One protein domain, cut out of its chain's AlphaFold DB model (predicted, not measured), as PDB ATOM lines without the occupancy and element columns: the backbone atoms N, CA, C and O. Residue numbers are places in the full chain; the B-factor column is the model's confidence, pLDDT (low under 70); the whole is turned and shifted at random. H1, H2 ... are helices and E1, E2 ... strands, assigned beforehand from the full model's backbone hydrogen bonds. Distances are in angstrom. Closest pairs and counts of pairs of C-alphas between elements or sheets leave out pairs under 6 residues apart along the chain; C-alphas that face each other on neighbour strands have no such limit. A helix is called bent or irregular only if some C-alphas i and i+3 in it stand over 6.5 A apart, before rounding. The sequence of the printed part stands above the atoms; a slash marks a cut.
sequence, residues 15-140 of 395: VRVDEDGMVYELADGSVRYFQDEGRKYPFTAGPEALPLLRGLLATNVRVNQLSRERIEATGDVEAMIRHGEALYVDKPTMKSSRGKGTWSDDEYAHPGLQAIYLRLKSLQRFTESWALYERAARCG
ATOM      1  N   VAL A  15     -48.734  40.080  10.159       94.19
ATOM      2  CA  VAL A  15     -47.954  39.841  11.378       94.19
ATOM      3  C   VAL A  15     -46.528  39.484  10.982       94.19
ATOM      4  O   VAL A  15     -46.306  38.474  10.313       94.19
ATOM      5  N   ARG A  16     -45.560  40.308  11.390       93.62
ATOM      6  CA  ARG A  16     -44.133  40.089  11.122       93.62
ATOM      7  C   ARG A  16     -43.647  38.778  11.762       93.62
ATOM      8  O   ARG A  16     -43.969  38.497  12.916       93.62
ATOM      9  N   VAL A  17     -42.879  37.981  11.017       91.19
ATOM     10  CA  VAL A  17     -42.390  36.651  11.441       91.19
ATOM     11  C   VAL A  17     -40.904  36.666  11.821       91.19
ATOM     12  O   VAL A  17     -40.472  35.827  12.612       91.19
ATOM     13  N   ASP A  18     -40.124  37.603  11.290       87.88
ATOM     14  CA  ASP A  18     -38.683  37.752  11.515       87.88
ATOM     15  C   ASP A  18     -38.300  39.186  11.904       87.88
ATOM     16  O   ASP A  18     -39.054  40.122  11.673       87.88
ATOM     17  N   GLU A  19     -37.111  39.378  12.476       83.56
ATOM     18  CA  GLU A  19     -36.655  40.702  12.926       83.56
ATOM     19  C   GLU A  19     -36.448  41.683  11.764       83.56
ATOM     20  O   GLU A  19     -36.867  42.840  11.854       83.56
ATOM     21  N   ASP A  20     -35.886  41.201  10.650       81.81
ATOM     22  CA  ASP A  20     -35.593  41.996   9.451       81.81
ATOM     23  C   ASP A  20     -36.867  42.392   8.675       81.81
ATOM     24  O   ASP A  20     -36.811  43.191   7.737       81.81
ATOM     25  N   GLY A  21     -38.034  41.872   9.072       88.19
ATOM     26  CA  GLY A  21     -39.308  42.169   8.428       88.19
ATOM     27  C   GLY A  21     -39.329  41.722   6.975       88.19
ATOM     28  O   GLY A  21     -39.813  42.458   6.111       88.19
ATOM     29  N   MET A  22     -38.783  40.537   6.710       87.06
ATOM     30  CA  MET A  22     -38.723  39.916   5.394       87.06
ATOM     31  C   MET A  22     -39.849  38.911   5.157       87.06
ATOM     32  O   MET A  22     -40.064  38.521   4.011       87.06
ATOM     33  N   VAL A  23     -40.568  38.486   6.200       89.81
ATOM     34  CA  VAL A  23     -41.657  37.503   6.153       89.81
ATOM     35  C   VAL A  23     -42.814  37.939   7.060       89.81
ATOM     36  O   VAL A  23     -42.619  38.311   8.215       89.81
ATOM     37  N   TYR A  24     -44.041  37.848   6.546       93.56
ATOM     38  CA  TYR A  24     -45.281  38.226   7.223       93.56
ATOM     39  C   TYR A  24     -46.354  37.165   7.018       93.56
ATOM     40  O   TYR A  24     -46.580  36.716   5.896       93.56
ATOM     41  N   GLU A  25     -47.061  36.818   8.083       94.69
ATOM     42  CA  GLU A  25     -48.291  36.029   8.035       94.69
ATOM     43  C   GLU A  25     -49.485  36.979   7.864       94.69
ATOM     44  O   GLU A  25     -49.641  37.928   8.630       94.69
ATOM     45  N   LEU A  26     -50.303  36.771   6.834       93.19
ATOM     46  CA  LEU A  26     -51.475  37.595   6.538       93.19
ATOM     47  C   LEU A  26     -52.730  37.029   7.218       93.19
ATOM     48  O   LEU A  26     -52.781  35.862   7.602       93.19
ATOM     49  N   ALA A  27     -53.775  37.851   7.336       90.62
ATOM     50  CA  ALA A  27     -55.019  37.483   8.024       90.62
ATOM     51  C   ALA A  27     -55.746  36.255   7.435       90.62
ATOM     52  O   ALA A  27     -56.490  35.583   8.146       90.62
ATOM     53  N   ASP A  28     -55.544  35.952   6.150       86.88
ATOM     54  CA  ASP A  28     -56.101  34.773   5.473       86.88
ATOM     55  C   ASP A  28     -55.218  33.514   5.606       86.88
ATOM     56  O   ASP A  28     -55.517  32.477   5.012       86.88
ATOM     57  N   GLY A  29     -54.131  33.597   6.381       85.75
ATOM     58  CA  GLY A  29     -53.143  32.537   6.575       85.75
ATOM     59  C   GLY A  29     -52.106  32.430   5.455       85.75
ATOM     60  O   GLY A  29     -51.197  31.608   5.558       85.75
ATOM     61  N   SER A  30     -52.212  33.227   4.388       86.75
ATOM     62  CA  SER A  30     -51.168  33.311   3.365       86.75
ATOM     63  C   SER A  30     -49.942  34.066   3.887       86.75
ATOM     64  O   SER A  30     -49.976  34.716   4.933       86.75
ATOM     65  N   VAL A  31     -48.823  33.963   3.173       88.31
ATOM     66  CA  VAL A  31     -47.552  34.568   3.584       88.31
ATOM     67  C   VAL A  31     -47.132  35.622   2.584       88.31
ATOM     68  O   VAL A  31     -47.112  35.344   1.387       88.31
ATOM     69  N   ARG A  32     -46.710  36.794   3.065       88.88
ATOM     70  CA  ARG A  32     -45.969  37.778   2.271       88.88
ATOM     71  C   ARG A  32     -44.491  37.748   2.631       88.88
ATOM     72  O   ARG A  32     -44.158  37.708   3.807       88.88
ATOM     73  N   TYR A  33     -43.606  37.791   1.644       86.81
ATOM     74  CA  TYR A  33     -42.168  37.847   1.899       86.81
ATOM     75  C   TYR A  33     -41.404  38.643   0.843       86.81
ATOM     76  O   TYR A  33     -41.944  38.961  -0.214       86.81
ATOM     77  N   PHE A  34     -40.144  38.949   1.132       84.44
ATOM     78  CA  PHE A  34     -39.269  39.765   0.294       84.44
ATOM     79  C   PHE A  34     -37.975  39.010  -0.035       84.44
ATOM     80  O   PHE A  34     -37.505  38.185   0.748       84.44
ATOM     81  N   GLN A  35     -37.400  39.274  -1.210       76.44
ATOM     82  CA  GLN A  35     -36.137  38.653  -1.660       76.44
ATOM     83  C   GLN A  35     -35.005  39.661  -1.844       76.44
ATOM     84  O   GLN A  35     -33.881  39.284  -2.182       76.44
ATOM     85  N   ASP A  36     -35.307  40.942  -1.691       76.75
ATOM     86  CA  ASP A  36     -34.363  42.031  -1.824       76.75
ATOM     87  C   ASP A  36     -34.268  42.799  -0.509       76.75
ATOM     88  O   ASP A  36     -35.262  42.980   0.189       76.75
ATOM     89  N   GLU A  37     -33.060  43.258  -0.195       73.12
ATOM     90  CA  GLU A  37     -32.755  44.031   1.013       73.12
ATOM     91  C   GLU A  37     -33.664  45.257   1.172       73.12
ATOM     92  O   GLU A  37     -34.096  45.581   2.272       73.12
ATOM     93  N   GLY A  38     -34.010  45.906   0.056       74.44
ATOM     94  CA  GLY A  38     -34.866  47.088   0.044       74.44
ATOM     95  C   GLY A  38     -36.355  46.793   0.206       74.44
ATOM     96  O   GLY A  38     -37.142  47.733   0.134       74.44
ATOM     97  N   ARG A  39     -36.756  45.522   0.366       82.50
ATOM     98  CA  ARG A  39     -38.161  45.080   0.445       82.50
ATOM     99  C   ARG A  39     -39.027  45.703  -0.659       82.50
ATOM    100  O   ARG A  39     -40.195  46.046  -0.468       82.50
ATOM    101  N   LYS A  40     -38.432  45.863  -1.842       79.44
ATOM    102  CA  LYS A  40     -39.039  46.509  -3.005       79.44
ATOM    103  C   LYS A  40     -40.011  45.580  -3.714       79.44
ATOM    104  O   LYS A  40     -41.000  46.052  -4.276       79.44
ATOM    105  N   TYR A  41     -39.731  44.281  -3.714       74.38
ATOM    106  CA  TYR A  41     -40.510  43.297  -4.454       74.38
ATOM    107  C   TYR A  41     -41.194  42.326  -3.482       74.38
ATOM    108  O   TYR A  41     -40.581  41.341  -3.064       74.38
ATOM    109  N   PRO A  42     -42.455  42.600  -3.087       81.44
ATOM    110  CA  PRO A  42     -43.221  41.688  -2.255       81.44
ATOM    111  C   PRO A  42     -43.686  40.476  -3.058       81.44
ATOM    112  O   PRO A  42     -44.180  40.585  -4.183       81.44
ATOM    113  N   PHE A  43     -43.626  39.322  -2.414       79.50
ATOM    114  CA  PHE A  43     -44.069  38.040  -2.935       79.50
ATOM    115  C   PHE A  43     -45.107  37.425  -2.014       79.50
ATOM    116  O   PHE A  43     -45.182  37.778  -0.841       79.50
ATOM    117  N   THR A  44     -45.969  36.554  -2.538       81.44
ATOM    118  CA  THR A  44     -47.039  35.926  -1.748       81.44
ATOM    119  C   THR A  44     -47.068  34.428  -1.996       81.44
ATOM    120  O   THR A  44     -46.970  34.000  -3.142       81.44
ATOM    121  N   ALA A  45     -47.199  33.638  -0.936       76.00
ATOM    122  CA  ALA A  45     -47.314  32.185  -0.998       76.00
ATOM    123  C   ALA A  45     -48.479  31.693  -0.130       76.00
ATOM    124  O   ALA A  45     -48.958  32.413   0.746       76.00
ATOM    125  N   GLY A  46     -48.944  30.472  -0.395       78.75
ATOM    126  CA  GLY A  46     -49.992  29.845   0.403       78.75
ATOM    127  C   GLY A  46     -49.540  29.536   1.840       78.75
ATOM    128  O   GLY A  46     -48.345  29.618   2.149       78.75
ATOM    129  N   PRO A  47     -50.478  29.164   2.729       80.06
ATOM    130  CA  PRO A  47     -50.184  28.859   4.133       80.06
ATOM    131  C   PRO A  47     -49.106  27.780   4.336       80.06
ATOM    132  O   PRO A  47     -48.379  27.792   5.328       80.06
ATOM    133  N   GLU A  48     -48.956  26.859   3.382       76.69
ATOM    134  CA  GLU A  48     -47.946  25.797   3.385       76.69
ATOM    135  C   GLU A  48     -46.497  26.308   3.358       76.69
ATOM    136  O   GLU A  48     -45.590  25.589   3.782       76.69
ATOM    137  N   ALA A  49     -46.262  27.541   2.899       79.12
ATOM    138  CA  ALA A  49     -44.930  28.136   2.860       79.12
ATOM    139  C   ALA A  49     -44.451  28.608   4.242       79.12
ATOM    140  O   ALA A  49     -43.244  28.680   4.491       79.12
ATOM    141  N   LEU A  50     -45.374  28.914   5.160       82.31
ATOM    142  CA  LEU A  50     -45.039  29.517   6.449       82.31
ATOM    143  C   LEU A  50     -44.130  28.633   7.321       82.31
ATOM    144  O   LEU A  50     -43.122  29.145   7.817       82.31
ATOM    145  N   PRO A  51     -44.396  27.321   7.506       78.50
ATOM    146  CA  PRO A  51     -43.513  26.462   8.298       78.50
ATOM    147  C   PRO A  51     -42.102  26.346   7.708       78.50
ATOM    148  O   PRO A  51     -41.128  26.254   8.452       78.50
ATOM    149  N   LEU A  52     -41.980  26.384   6.379       78.44
ATOM    150  CA  LEU A  52     -40.701  26.275   5.672       78.44
ATOM    151  C   LEU A  52     -39.869  27.543   5.837       78.44
ATOM    152  O   LEU A  52     -38.688  27.467   6.173       78.44
ATOM    153  N   LEU A  53     -40.503  28.705   5.673       82.56
ATOM    154  CA  LEU A  53     -39.875  30.000   5.917       82.56
ATOM    155  C   LEU A  53     -39.460  30.138   7.385       82.56
ATOM    156  O   LEU A  53     -38.335  30.541   7.653       82.56
ATOM    157  N   ARG A  54     -40.295  29.711   8.342       84.75
ATOM    158  CA  ARG A  54     -39.911  29.658   9.766       84.75
ATOM    159  C   ARG A  54     -38.695  28.755  10.003       84.75
ATOM    160  O   ARG A  54     -37.798  29.132  10.754       84.75
ATOM    161  N   GLY A  55     -38.630  27.594   9.347       80.12
ATOM    162  CA  GLY A  55     -37.476  26.691   9.419       80.12
ATOM    163  C   GLY A  55     -36.188  27.306   8.863       80.12
ATOM    164  O   GLY A  55     -35.123  27.190   9.476       80.12
ATOM    165  N   LEU A  56     -36.284  28.018   7.738       81.06
ATOM    166  CA  LEU A  56     -35.168  28.779   7.182       81.06
ATOM    167  C   LEU A  56     -34.724  29.900   8.127       81.06
ATOM    168  O   LEU A  56     -33.536  30.016   8.402       81.06
ATOM    169  N   LEU A  57     -35.656  30.698   8.647       84.50
ATOM    170  CA  LEU A  57     -35.353  31.799   9.564       84.50
ATOM    171  C   LEU A  57     -34.640  31.290  10.824       84.50
ATOM    172  O   LEU A  57     -33.608  31.832  11.210       84.50
ATOM    173  N   ALA A  58     -35.110  30.184  11.406       83.44
ATOM    174  CA  ALA A  58     -34.441  29.536  12.534       83.44
ATOM    175  C   ALA A  58     -33.018  29.049  12.187       83.44
ATOM    176  O   ALA A  58     -32.118  29.086  13.030       83.44
ATOM    177  N   THR A  59     -32.798  28.606  10.946       82.50
ATOM    178  CA  THR A  59     -31.468  28.225  10.447       82.50
ATOM    179  C   THR A  59     -30.569  29.452  10.282       82.50
ATOM    180  O   THR A  59     -29.433  29.436  10.758       82.50
ATOM    181  N   ASN A  60     -31.092  30.537   9.703       82.94
ATOM    182  CA  ASN A  60     -30.376  31.799   9.535       82.94
ATOM    183  C   ASN A  60     -29.944  32.383  10.880       82.94
ATOM    184  O   ASN A  60     -28.792  32.778  11.005       82.94
ATOM    185  N   VAL A  61     -30.804  32.371  11.907       84.06
ATOM    186  CA  VAL A  61     -30.441  32.831  13.262       84.06
ATOM    187  C   VAL A  61     -29.190  32.111  13.770       84.06
ATOM    188  O   VAL A  61     -28.257  32.750  14.249       84.06
ATOM    189  N   ARG A  62     -29.121  30.783  13.613       83.81
ATOM    190  CA  ARG A  62     -27.962  29.994  14.061       83.81
ATOM    191  C   ARG A  62     -26.694  30.318  13.274       83.81
ATOM    192  O   ARG A  62     -25.628  30.466  13.862       83.81
ATOM    193  N   VAL A  63     -26.801  30.391  11.952       87.12
ATOM    194  CA  VAL A  63     -25.650  30.652  11.077       87.12
ATOM    195  C   VAL A  63     -25.143  32.089  11.254       87.12
ATOM    196  O   VAL A  63     -23.935  32.309  11.312       87.12
ATOM    197  N   ASN A  64     -26.047  33.053  11.446       88.00
ATOM    198  CA  ASN A  64     -25.713  34.442  11.755       88.00
ATOM    199  C   ASN A  64     -25.075  34.585  13.141       88.00
ATOM    200  O   ASN A  64     -24.157  35.385  13.292       88.00
ATOM    201  N   GLN A  65     -25.497  33.792  14.132       90.75
ATOM    202  CA  GLN A  65     -24.840  33.753  15.441       90.75
ATOM    203  C   GLN A  65     -23.379  33.293  15.315       90.75
ATOM    204  O   GLN A  65     -22.483  33.971  15.807       90.75
ATOM    205  N   LEU A  66     -23.118  32.211  14.571       93.00
ATOM    206  CA  LEU A  66     -21.745  31.773  14.293       93.00
ATOM    207  C   LEU A  66     -20.947  32.839  13.524       93.00
ATOM    208  O   LEU A  66     -19.765  33.053  13.785       93.00
ATOM    209  N   SER A  67     -21.578  33.523  12.568       93.50
ATOM    210  CA  SER A  67     -20.939  34.619  11.834       93.50
ATOM    211  C   SER A  67     -20.557  35.777  12.760       93.50
ATOM    212  O   SER A  67     -19.437  36.284  12.675       93.50
ATOM    213  N   ARG A  68     -21.434  36.134  13.706       93.75
ATOM    214  CA  ARG A  68     -21.165  37.146  14.731       93.75
ATOM    215  C   ARG A  68     -19.990  36.752  15.620       93.75
ATOM    216  O   ARG A  68     -19.079  37.554  15.769       93.75
ATOM    217  N   GLU A  69     -19.954  35.522  16.124       95.19
ATOM    218  CA  GLU A  69     -18.836  35.018  16.941       95.19
ATOM    219  C   GLU A  69     -17.496  35.109  16.195       95.19
ATOM    220  O   GLU A  69     -16.469  35.476  16.765       95.19
ATOM    221  N   ARG A  70     -17.500  34.832  14.886       94.75
ATOM    222  CA  ARG A  70     -16.304  34.959  14.041       94.75
ATOM    223  C   ARG A  70     -15.874  36.405  13.820       94.75
ATOM    224  O   ARG A  70     -14.678  36.645  13.695       94.75
ATOM    225  N   ILE A  71     -16.817  37.346  13.762       96.19
ATOM    226  CA  ILE A  71     -16.520  38.783  13.732       96.19
ATOM    227  C   ILE A  71     -15.976  39.239  15.089       96.19
ATOM    228  O   ILE A  71     -14.978  39.943  15.134       96.19
ATOM    229  N   GLU A  72     -16.584  38.822  16.197       96.06
ATOM    230  CA  GLU A  72     -16.128  39.158  17.552       96.06
ATOM    231  C   GLU A  72     -14.701  38.665  17.818       96.06
ATOM    232  O   GLU A  72     -13.894  39.377  18.418       96.06
ATOM    233  N   ALA A  73     -14.345  37.495  17.283       94.62
ATOM    234  CA  ALA A  73     -13.003  36.932  17.389       94.62
ATOM    235  C   ALA A  73     -11.898  37.765  16.700       94.62
ATOM    236  O   ALA A  73     -10.718  37.506  16.941       94.62
ATOM    237  N   THR A  74     -12.231  38.753  15.859       92.81
ATOM    238  CA  THR A  74     -11.229  39.607  15.190       92.81
ATOM    239  C   THR A  74     -10.696  40.723  16.094       92.81
ATOM    240  O   THR A  74      -9.657  41.304  15.791       92.81
ATOM    241  N   GLY A  75     -11.389  41.027  17.198       91.75
ATOM    242  CA  GLY A  75     -11.019  42.071  18.157       91.75
ATOM    243  C   GLY A  75     -11.460  43.493  17.782       91.75
ATOM    244  O   GLY A  75     -11.539  44.336  18.671       91.75
ATOM    245  N   ASP A  76     -11.808  43.754  16.517       94.12
ATOM    246  CA  ASP A  76     -12.396  45.024  16.062       94.12
ATOM    247  C   ASP A  76     -13.667  44.757  15.242       94.12
ATOM    248  O   ASP A  76     -13.662  44.660  14.009       94.12
ATOM    249  N   VAL A  77     -14.772  44.598  15.974       95.62
ATOM    250  CA  VAL A  77     -16.092  44.248  15.434       95.62
ATOM    251  C   VAL A  77     -16.582  45.296  14.440       95.62
ATOM    252  O   VAL A  77     -17.033  44.954  13.347       95.62
ATOM    253  N   GLU A  78     -16.481  46.578  14.793       95.56
ATOM    254  CA  GLU A  78     -17.009  47.650  13.952       95.56
ATOM    255  C   GLU A  78     -16.218  47.801  12.654       95.56
ATOM    256  O   GLU A  78     -16.814  47.974  11.590       95.56
ATOM    257  N   ALA A  79     -14.883  47.733  12.712       95.44
ATOM    258  CA  ALA A  79     -14.071  47.801  11.504       95.44
ATOM    259  C   ALA A  79     -14.335  46.603  10.585       95.44
ATOM    260  O   ALA A  79     -14.431  46.775   9.371       95.44
ATOM    261  N   MET A  80     -14.514  45.409  11.157       96.25
ATOM    262  CA  MET A  80     -14.815  44.189  10.409       96.25
ATOM    263  C   MET A  80     -16.171  44.270   9.694       96.25
ATOM    264  O   MET A  80     -16.257  43.915   8.516       96.25
ATOM    265  N   ILE A  81     -17.206  44.787  10.365       94.06
ATOM    266  CA  ILE A  81     -18.528  45.012   9.758       94.06
ATOM    267  C   ILE A  81     -18.424  46.044   8.632       94.06
ATOM    268  O   ILE A  81     -18.757  45.721   7.492       94.06
ATOM    269  N   ARG A  82     -17.872  47.236   8.908       95.31
ATOM    270  CA  ARG A  82     -17.738  48.311   7.906       95.31
ATOM    271  C   ARG A  82     -16.958  47.861   6.670       95.31
ATOM    272  O   ARG A  82     -17.331  48.187   5.547       95.31
ATOM    273  N   HIS A  83     -15.879  47.101   6.861       95.12
ATOM    274  CA  HIS A  83     -15.092  46.587   5.743       95.12
ATOM    275  C   HIS A  83     -15.868  45.536   4.939       95.12
ATOM    276  O   HIS A  83     -15.846  45.570   3.712       95.12
ATOM    277  N   GLY A  84     -16.611  44.650   5.607       94.06
ATOM    278  CA  GLY A  84     -17.513  43.709   4.946       94.06
ATOM    279  C   GLY A  84     -18.575  44.389   4.081       94.06
ATOM    280  O   GLY A  84     -18.788  43.980   2.939       94.06
ATOM    281  N   GLU A  85     -19.196  45.449   4.601       91.38
ATOM    282  CA  GLU A  85     -20.190  46.263   3.885       91.38
ATOM    283  C   GLU A  85     -19.580  46.917   2.652       91.38
ATOM    284  O   GLU A  85     -20.127  46.791   1.552       91.38
ATOM    285  N   ALA A  86     -18.402  47.526   2.807       91.44
ATOM    286  CA  ALA A  86     -17.664  48.103   1.694       91.44
ATOM    287  C   ALA A  86     -17.347  47.049   0.624       91.44
ATOM    288  O   ALA A  86     -17.637  47.266  -0.549       91.44
ATOM    289  N   LEU A  87     -16.847  45.866   1.000       89.38
ATOM    290  CA  LEU A  87     -16.584  44.782   0.048       89.38
ATOM    291  C   LEU A  87     -17.851  44.354  -0.704       89.38
ATOM    292  O   LEU A  87     -17.808  44.161  -1.924       89.38
ATOM    293  N   TYR A  88     -18.984  44.224  -0.009       85.81
ATOM    294  CA  TYR A  88     -20.243  43.793  -0.617       85.81
ATOM    295  C   TYR A  88     -20.793  44.816  -1.621       85.81
ATOM    296  O   TYR A  88     -21.227  44.439  -2.716       85.81
ATOM    297  N   VAL A  89     -20.765  46.098  -1.248       84.94
ATOM    298  CA  VAL A  89     -21.286  47.210  -2.053       84.94
ATOM    299  C   VAL A  89     -20.342  47.534  -3.206       84.94
ATOM    300  O   VAL A  89     -20.774  47.642  -4.357       84.94
ATOM    301  N   ASP A  90     -19.048  47.667  -2.919       84.75
ATOM    302  CA  ASP A  90     -18.085  48.146  -3.897       84.75
ATOM    303  C   ASP A  90     -17.625  47.078  -4.869       84.75
ATOM    304  O   ASP A  90     -17.311  47.436  -6.005       84.75
ATOM    305  N   LYS A  91     -17.584  45.806  -4.455       82.62
ATOM    306  CA  LYS A  91     -17.091  44.684  -5.270       82.62
ATOM    307  C   LYS A  91     -15.795  45.057  -6.014       82.62
ATOM    308  O   LYS A  91     -15.778  45.092  -7.252       82.62
ATOM    309  N   PRO A  92     -14.731  45.436  -5.282       81.12
ATOM    310  CA  PRO A  92     -13.566  46.089  -5.872       81.12
ATOM    311  C   PRO A  92     -12.876  45.223  -6.933       81.12
ATOM    312  O   PRO A  92     -12.557  45.735  -8.011       81.12
ATOM    313  N   THR A  93     -12.752  43.912  -6.696       77.38
ATOM    314  CA  THR A  93     -12.234  42.967  -7.696       77.38
ATOM    315  C   THR A  93     -13.071  42.980  -8.982       77.38
ATOM    316  O   THR A  93     -12.516  43.269 -10.044       77.38
ATOM    317  N   MET A  94     -14.399  42.824  -8.904       71.19
ATOM    318  CA  MET A  94     -15.310  42.907 -10.060       71.19
ATOM    319  C   MET A  94     -15.188  44.225 -10.850       71.19
ATOM    320  O   MET A  94     -15.264  44.237 -12.082       71.19
ATOM    321  N   LYS A  95     -15.009  45.364 -10.163       71.19
ATOM    322  CA  LYS A  95     -14.794  46.664 -10.826       71.19
ATOM    323  C   LYS A  95     -13.463  46.673 -11.588       71.19
ATOM    324  O   LYS A  95     -13.415  47.116 -12.737       71.19
ATOM    325  N   SER A  96     -12.396  46.153 -10.980       69.56
ATOM    326  CA  SER A  96     -11.057  46.111 -11.584       69.56
ATOM    327  C   SER A  96     -10.944  45.148 -12.776       69.56
ATOM    328  O   SER A  96     -10.196  45.411 -13.719       69.56
ATOM    329  N   SER A  97     -11.746  44.082 -12.802       63.78
ATOM    330  CA  SER A  97     -11.768  43.056 -13.853       63.78
ATOM    331  C   SER A  97     -12.692  43.392 -15.036       63.78
ATOM    332  O   SER A  97     -13.005  42.528 -15.860       63.78
ATOM    333  N   ARG A  98     -13.126  44.657 -15.158       60.78
ATOM    334  CA  ARG A  98     -14.098  45.133 -16.165       60.78
ATOM    335  C   ARG A  98     -15.438  44.384 -16.111       60.78
ATOM    336  O   ARG A  98     -16.034  44.110 -17.152       60.78
ATOM    337  N   GLY A  99     -15.910  44.055 -14.910       59.00
ATOM    338  CA  GLY A  99     -17.207  43.407 -14.702       59.00
ATOM    339  C   GLY A  99     -17.217  41.897 -14.951       59.00
ATOM    340  O   GLY A  99     -18.296  41.324 -15.072       59.00
ATOM    341  N   LYS A 100     -16.047  41.252 -15.049       54.38
ATOM    342  CA  LYS A 100     -15.928  39.788 -15.110       54.38
ATOM    343  C   LYS A 100     -15.587  39.241 -13.722       54.38
ATOM    344  O   LYS A 100     -14.615  39.696 -13.137       54.38
ATOM    345  N   GLY A 101     -16.365  38.298 -13.199       60.34
ATOM    346  CA  GLY A 101     -16.119  37.715 -11.871       60.34
ATOM    347  C   GLY A 101     -16.905  38.367 -10.732       60.34
ATOM    348  O   GLY A 101     -17.815  39.166 -10.968       60.34
ATOM    349  N   THR A 102     -16.584  37.993  -9.491       67.88
ATOM    350  CA  THR A 102     -17.229  38.511  -8.271       67.88
ATOM    351  C   THR A 102     -16.206  39.159  -7.336       67.88
ATOM    352  O   THR A 102     -15.587  40.166  -7.682       67.88
ATOM    353  N   TRP A 103     -16.058  38.606  -6.144       79.00
ATOM    354  CA  TRP A 103     -15.022  38.887  -5.182       79.00
ATOM    355  C   TRP A 103     -13.831  37.964  -5.442       79.00
ATOM    356  O   TRP A 103     -13.996  36.854  -5.959       79.00
ATOM    357  N   SER A 104     -12.634  38.417  -5.079       82.12
ATOM    358  CA  SER A 104     -11.483  37.515  -4.981       82.12
ATOM    359  C   SER A 104     -11.698  36.489  -3.862       82.12
ATOM    360  O   SER A 104     -12.535  36.695  -2.981       82.12
ATOM    361  N   ASP A 105     -10.924  35.403  -3.851       81.12
ATOM    362  CA  ASP A 105     -10.994  34.416  -2.767       81.12
ATOM    363  C   ASP A 105     -10.764  35.053  -1.388       81.12
ATOM    364  O   ASP A 105     -11.495  34.746  -0.447       81.12
ATOM    365  N   ASP A 106      -9.809  35.982  -1.277       85.81
ATOM    366  CA  ASP A 106      -9.504  36.696  -0.029       85.81
ATOM    367  C   ASP A 106     -10.666  37.596   0.414       85.81
ATOM    368  O   ASP A 106     -11.034  37.617   1.590       85.81
ATOM    369  N   GLU A 107     -11.283  38.314  -0.529       87.25
ATOM    370  CA  GLU A 107     -12.485  39.101  -0.258       87.25
ATOM    371  C   GLU A 107     -13.634  38.184   0.185       87.25
ATOM    372  O   GLU A 107     -14.287  38.465   1.187       87.25
ATOM    373  N   TYR A 108     -13.839  37.052  -0.497       87.12
ATOM    374  CA  TYR A 108     -14.886  36.073  -0.193       87.12
ATOM    375  C   TYR A 108     -14.669  35.335   1.142       87.12
ATOM    376  O   TYR A 108     -15.630  34.873   1.767       87.12
ATOM    377  N   ALA A 109     -13.425  35.277   1.628       89.19
ATOM    378  CA  ALA A 109     -13.073  34.779   2.958       89.19
ATOM    379  C   ALA A 109     -13.400  35.760   4.095       89.19
ATOM    380  O   ALA A 109     -13.381  35.372   5.266       89.19
ATOM    381  N   HIS A 110     -13.632  37.037   3.777       94.25
ATOM    382  CA  HIS A 110     -13.689  38.101   4.771       94.25
ATOM    383  C   HIS A 110     -14.912  37.943   5.699       94.25
ATOM    384  O   HIS A 110     -16.045  37.999   5.212       94.25
ATOM    385  N   PRO A 111     -14.744  37.828   7.036       95.38
ATOM    386  CA  PRO A 111     -15.853  37.561   7.959       95.38
ATOM    387  C   PRO A 111     -17.008  38.563   7.858       95.38
ATOM    388  O   PRO A 111     -18.173  38.168   7.845       95.38
ATOM    389  N   GLY A 112     -16.696  39.855   7.709       94.69
ATOM    390  CA  GLY A 112     -17.715  40.887   7.509       94.69
ATOM    391  C   GLY A 112     -18.490  40.733   6.195       94.69
ATOM    392  O   GLY A 112     -19.694  40.977   6.168       94.69
ATOM    393  N   LEU A 113     -17.832  40.299   5.108       91.62
ATOM    394  CA  LEU A 113     -18.519  40.065   3.832       91.62
ATOM    395  C   LEU A 113     -19.432  38.842   3.958       91.62
ATOM    396  O   LEU A 113     -20.584  38.885   3.531       91.62
ATOM    397  N   GLN A 114     -18.931  37.771   4.579       92.00
ATOM    398  CA  GLN A 114     -19.695  36.550   4.816       92.00
ATOM    399  C   GLN A 114     -20.954  36.822   5.641       92.00
ATOM    400  O   GLN A 114     -22.014  36.315   5.288       92.00
ATOM    401  N   ALA A 115     -20.874  37.666   6.676       91.38
ATOM    402  CA  ALA A 115     -22.028  38.040   7.494       91.38
ATOM    403  C   ALA A 115     -23.148  38.696   6.675       91.38
ATOM    404  O   ALA A 115     -24.311  38.302   6.771       91.38
ATOM    405  N   ILE A 116     -22.802  39.658   5.819       86.75
ATOM    406  CA  ILE A 116     -23.773  40.332   4.946       86.75
ATOM    407  C   ILE A 116     -24.318  39.370   3.902       86.75
ATOM    408  O   ILE A 116     -25.520  39.343   3.641       86.75
ATOM    409  N   TYR A 117     -23.446  38.555   3.311       86.19
ATOM    410  CA  TYR A 117     -23.849  37.585   2.306       86.19
ATOM    411  C   TYR A 117     -24.830  36.564   2.891       86.19
ATOM    412  O   TYR A 117     -25.874  36.316   2.294       86.19
ATOM    413  N   LEU A 118     -24.557  36.035   4.086       86.00
ATOM    414  CA  LEU A 118     -25.461  35.148   4.819       86.00
ATOM    415  C   LEU A 118     -26.798  35.832   5.108       86.00
ATOM    416  O   LEU A 118     -27.844  35.265   4.788       86.00
ATOM    417  N   ARG A 119     -26.783  37.061   5.634       80.81
ATOM    418  CA  ARG A 119     -28.005  37.815   5.939       80.81
ATOM    419  C   ARG A 119     -28.870  38.053   4.698       80.81
ATOM    420  O   ARG A 119     -30.056  37.740   4.709       80.81
ATOM    421  N   LEU A 120     -28.283  38.567   3.616       76.75
ATOM    422  CA  LEU A 120     -29.037  39.017   2.443       76.75
ATOM    423  C   LEU A 120     -29.330  37.899   1.439       76.75
ATOM    424  O   LEU A 120     -30.395  37.879   0.818       76.75
ATOM    425  N   LYS A 121     -28.393  36.968   1.229       80.19
ATOM    426  CA  LYS A 121     -28.506  35.959   0.166       80.19
ATOM    427  C   LYS A 121     -29.174  34.677   0.612       80.19
ATOM    428  O   LYS A 121     -29.816  34.063  -0.231       80.19
ATOM    429  N   SER A 122     -29.123  34.287   1.885       79.00
ATOM    430  CA  SER A 122     -29.723  33.011   2.310       79.00
ATOM    431  C   SER A 122     -31.231  32.970   2.044       79.00
ATOM    432  O   SER A 122     -31.729  32.018   1.441       79.00
ATOM    433  N   LEU A 123     -31.956  34.038   2.410       78.44
ATOM    434  CA  LEU A 123     -33.397  34.137   2.162       78.44
ATOM    435  C   LEU A 123     -33.722  34.242   0.670       78.44
ATOM    436  O   LEU A 123     -34.588  33.518   0.175       78.44
ATOM    437  N   GLN A 124     -32.993  35.091  -0.059       77.62
ATOM    438  CA  GLN A 124     -33.145  35.228  -1.507       77.62
ATOM    439  C   GLN A 124     -32.955  33.880  -2.218       77.62
ATOM    440  O   GLN A 124     -33.824  33.455  -2.968       77.62
ATOM    441  N   ARG A 125     -31.860  33.169  -1.939       78.12
ATOM    442  CA  ARG A 125     -31.514  31.899  -2.593       78.12
ATOM    443  C   ARG A 125     -32.496  30.790  -2.268       78.12
ATOM    444  O   ARG A 125     -32.923  30.076  -3.171       78.12
ATOM    445  N   PHE A 126     -32.874  30.658  -0.997       77.75
ATOM    446  CA  PHE A 126     -33.865  29.665  -0.600       77.75
ATOM    447  C   PHE A 126     -35.192  29.901  -1.315       77.75
ATOM    448  O   PHE A 126     -35.746  28.979  -1.906       77.75
ATOM    449  N   THR A 127     -35.696  31.133  -1.282       76.62
ATOM    450  CA  THR A 127     -37.014  31.444  -1.840       76.62
ATOM    451  C   THR A 127     -37.030  31.413  -3.367       76.62
ATOM    452  O   THR A 127     -38.023  30.963  -3.930       76.62
ATOM    453  N   GLU A 128     -35.947  31.806  -4.050       76.38
ATOM    454  CA  GLU A 128     -35.783  31.631  -5.503       76.38
ATOM    455  C   GLU A 128     -35.822  30.146  -5.897       76.38
ATOM    456  O   GLU A 128     -36.583  29.758  -6.788       76.38
ATOM    457  N   SER A 129     -35.043  29.307  -5.207       75.50
ATOM    458  CA  SER A 129     -34.976  27.868  -5.490       75.50
ATOM    459  C   SER A 129     -36.291  27.167  -5.156       75.50
ATOM    460  O   SER A 129     -36.796  26.392  -5.966       75.50
ATOM    461  N   TRP A 130     -36.895  27.486  -4.007       73.69
ATOM    462  CA  TRP A 130     -38.203  26.965  -3.606       73.69
ATOM    463  C   TRP A 130     -39.263  27.258  -4.667       73.69
ATOM    464  O   TRP A 130     -39.917  26.346  -5.167       73.69
ATOM    465  N   ALA A 131     -39.383  28.525  -5.055       71.62
ATOM    466  CA  ALA A 131     -40.301  28.977  -6.088       71.62
ATOM    467  C   ALA A 131     -40.116  28.229  -7.416       71.62
ATOM    468  O   ALA A 131     -41.084  27.844  -8.074       71.62
ATOM    469  N   LEU A 132     -38.864  28.031  -7.833       73.69
ATOM    470  CA  LEU A 132     -38.553  27.284  -9.043       73.69
ATOM    471  C   LEU A 132     -39.025  25.834  -8.948       73.69
ATOM    472  O   LEU A 132     -39.712  25.362  -9.855       73.69
ATOM    473  N   TYR A 133     -38.700  25.147  -7.857       71.44
ATOM    474  CA  TYR A 133     -39.029  23.734  -7.685       71.44
ATOM    475  C   TYR A 133     -40.522  23.506  -7.470       71.44
ATOM    476  O   TYR A 133     -41.071  22.544  -7.997       71.44
ATOM    477  N   GLU A 134     -41.207  24.415  -6.780       69.56
ATOM    478  CA  GLU A 134     -42.658  24.382  -6.634       69.56
ATOM    479  C   GLU A 134     -43.360  24.498  -7.993       69.56
ATOM    480  O   GLU A 134     -44.257  23.709  -8.296       69.56
ATOM    481  N   ARG A 135     -42.930  25.431  -8.853       68.62
ATOM    482  CA  ARG A 135     -43.454  25.531 -10.225       68.62
ATOM    483  C   ARG A 135     -43.160  24.273 -11.034       68.62
ATOM    484  O   ARG A 135     -44.064  23.757 -11.685       68.62
ATOM    485  N   ALA A 136     -41.931  23.763 -10.964       67.06
ATOM    486  CA  ALA A 136     -41.543  22.540 -11.662       67.06
ATOM    487  C   ALA A 136     -42.405  21.342 -11.226       67.06
ATOM    488  O   ALA A 136     -42.887  20.591 -12.074       67.06
ATOM    489  N   ALA A 137     -42.666  21.202  -9.922       65.12
ATOM    490  CA  ALA A 137     -43.552  20.181  -9.374       65.12
ATOM    491  C   ALA A 137     -44.998  20.355  -9.869       65.12
ATOM    492  O   ALA A 137     -45.606  19.404 -10.347       65.12
ATOM    493  N   ARG A 138     -45.547  21.577  -9.821       64.06
ATOM    494  CA  ARG A 138     -46.921  21.865 -10.281       64.06
ATOM    495  C   ARG A 138     -47.116  21.632 -11.777       64.06
ATOM    496  O   ARG A 138     -48.202  21.232 -12.183       64.06
ATOM    497  N   CYS A 139     -46.086  21.871 -12.583       64.38
ATOM    498  CA  CYS A 139     -46.110  21.597 -14.017       64.38
ATOM    499  C   CYS A 139     -45.779  20.131 -14.359       64.38
ATOM    500  O   CYS A 139     -45.679  19.797 -15.537       64.38
ATOM    501  N   GLY A 140     -45.593  19.256 -13.359       64.38
ATOM    502  CA  GLY A 140     -45.289  17.838 -13.566       64.38
ATOM    503  C   GLY A 140     -43.921  17.581 -14.204       64.38
ATOM    504  O   GLY A 140     -43.668  16.484 -14.701       64.38
TER     505      GLY A 140
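Overview. This is residues 15 to 140 of the 395 residues of the protein "AAA_lid_6 domain-containing protein" of Chrysochromulina tobinii (UniProt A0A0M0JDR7). A small three-stranded sheet, E1 E2 E3, sits at one end of two long helices, H1 and the bent H5, whose arm H5a runs side by side with H1 in the opposite direction. Near the other end H2 packs steeply on H5a, while residues 132 to 140, of which 132 to 138 belong to H5, stick out free. The printed part has 126 residues, with three named strands followed by five named helices, E1 E2 E3 H1 H2 H3 H4 H5; it is mostly helix, and the sheet, in the order E1 E2 E3, is antiparallel. The whole is only just loose, close to compact, with a radius of gyration of the C-alphas of 16.9 A and spans of 46 by 34 by 24 A.

Along the chain. The strands are E1, residues 23 to 26, E2, residues 31 to 34, and E3, residues 42 to 45; C-alpha 23 is at (-41.657, 37.503, 6.153). H1, residues 49 to 72, is 34.2 A long and begins with C-alpha 49 at (-44.930, 28.136, 2.860). H2, residues 77 to 90, is 19.8 A long; H3 is residues 92 to 96 and H4 residues 105 to 108. H5, residues 111 to 138, was assigned as one helix by its hydrogen bonds but is bent, with C-alphas 120 and 123 6.6 A apart. Its arms are H5a, residues 111 to 120, 14.4 A, and H5b, residues 123 to 138, 22.1 A, which ends with C-alpha 138 at (-46.921, 21.865, -10.281).

Arrangement. The sheet is a meander, each strand the antiparallel neighbour of the one before, with hairpins E1 and E2, and E2 and E3. N 24 and O 32 are within hydrogen-bond range at 2.7 A, and N 33 and O 43 at 2.9 A. Residues 15 to 16 pair antiparallel with residues 24 to 25 of E1. H1 only grazes the sheet with residues 49 to 57, and H5b with residues 123 to 131. H1, with residues 60 to 71 alone, touches H5a at a shallow tilt of 13 degrees, opposite ways; their closest C-alphas, of Ser 67 and Ala 115, are 5.6 A apart. H5a and H5b stand at a steep tilt of 39 degrees. H2 touches H5a at a steep tilt of 62 degrees, with the C-alphas of Gly 84 and Gly 112 closest at 3.8 A. H1 and H2 only just touch, only at the corner, with 3 pairs of C-alphas within 8 A, the closest those of Ile 71 and Val 77 at 5.7 A. H2 and H3 meet only through their link. H4 is close to H2 but not clearly touching, with the C-alphas of Leu 87 and Glu 107 closest at 7.0 A. Every O i to N i+4 pair is within hydrogen-bond range in H1, H2, H3, H5a and H5b; H4 is too short for one.

Size, cuts and confidence. The C-alphas farthest apart, of Gly 75 and Gly 140, are 52.6 A apart. The printed part has no cut, and no link between named elements is long. The mean pLDDT of the printed part is 82.9; it is under 70 in residues 96 to 102 and 134 to 140.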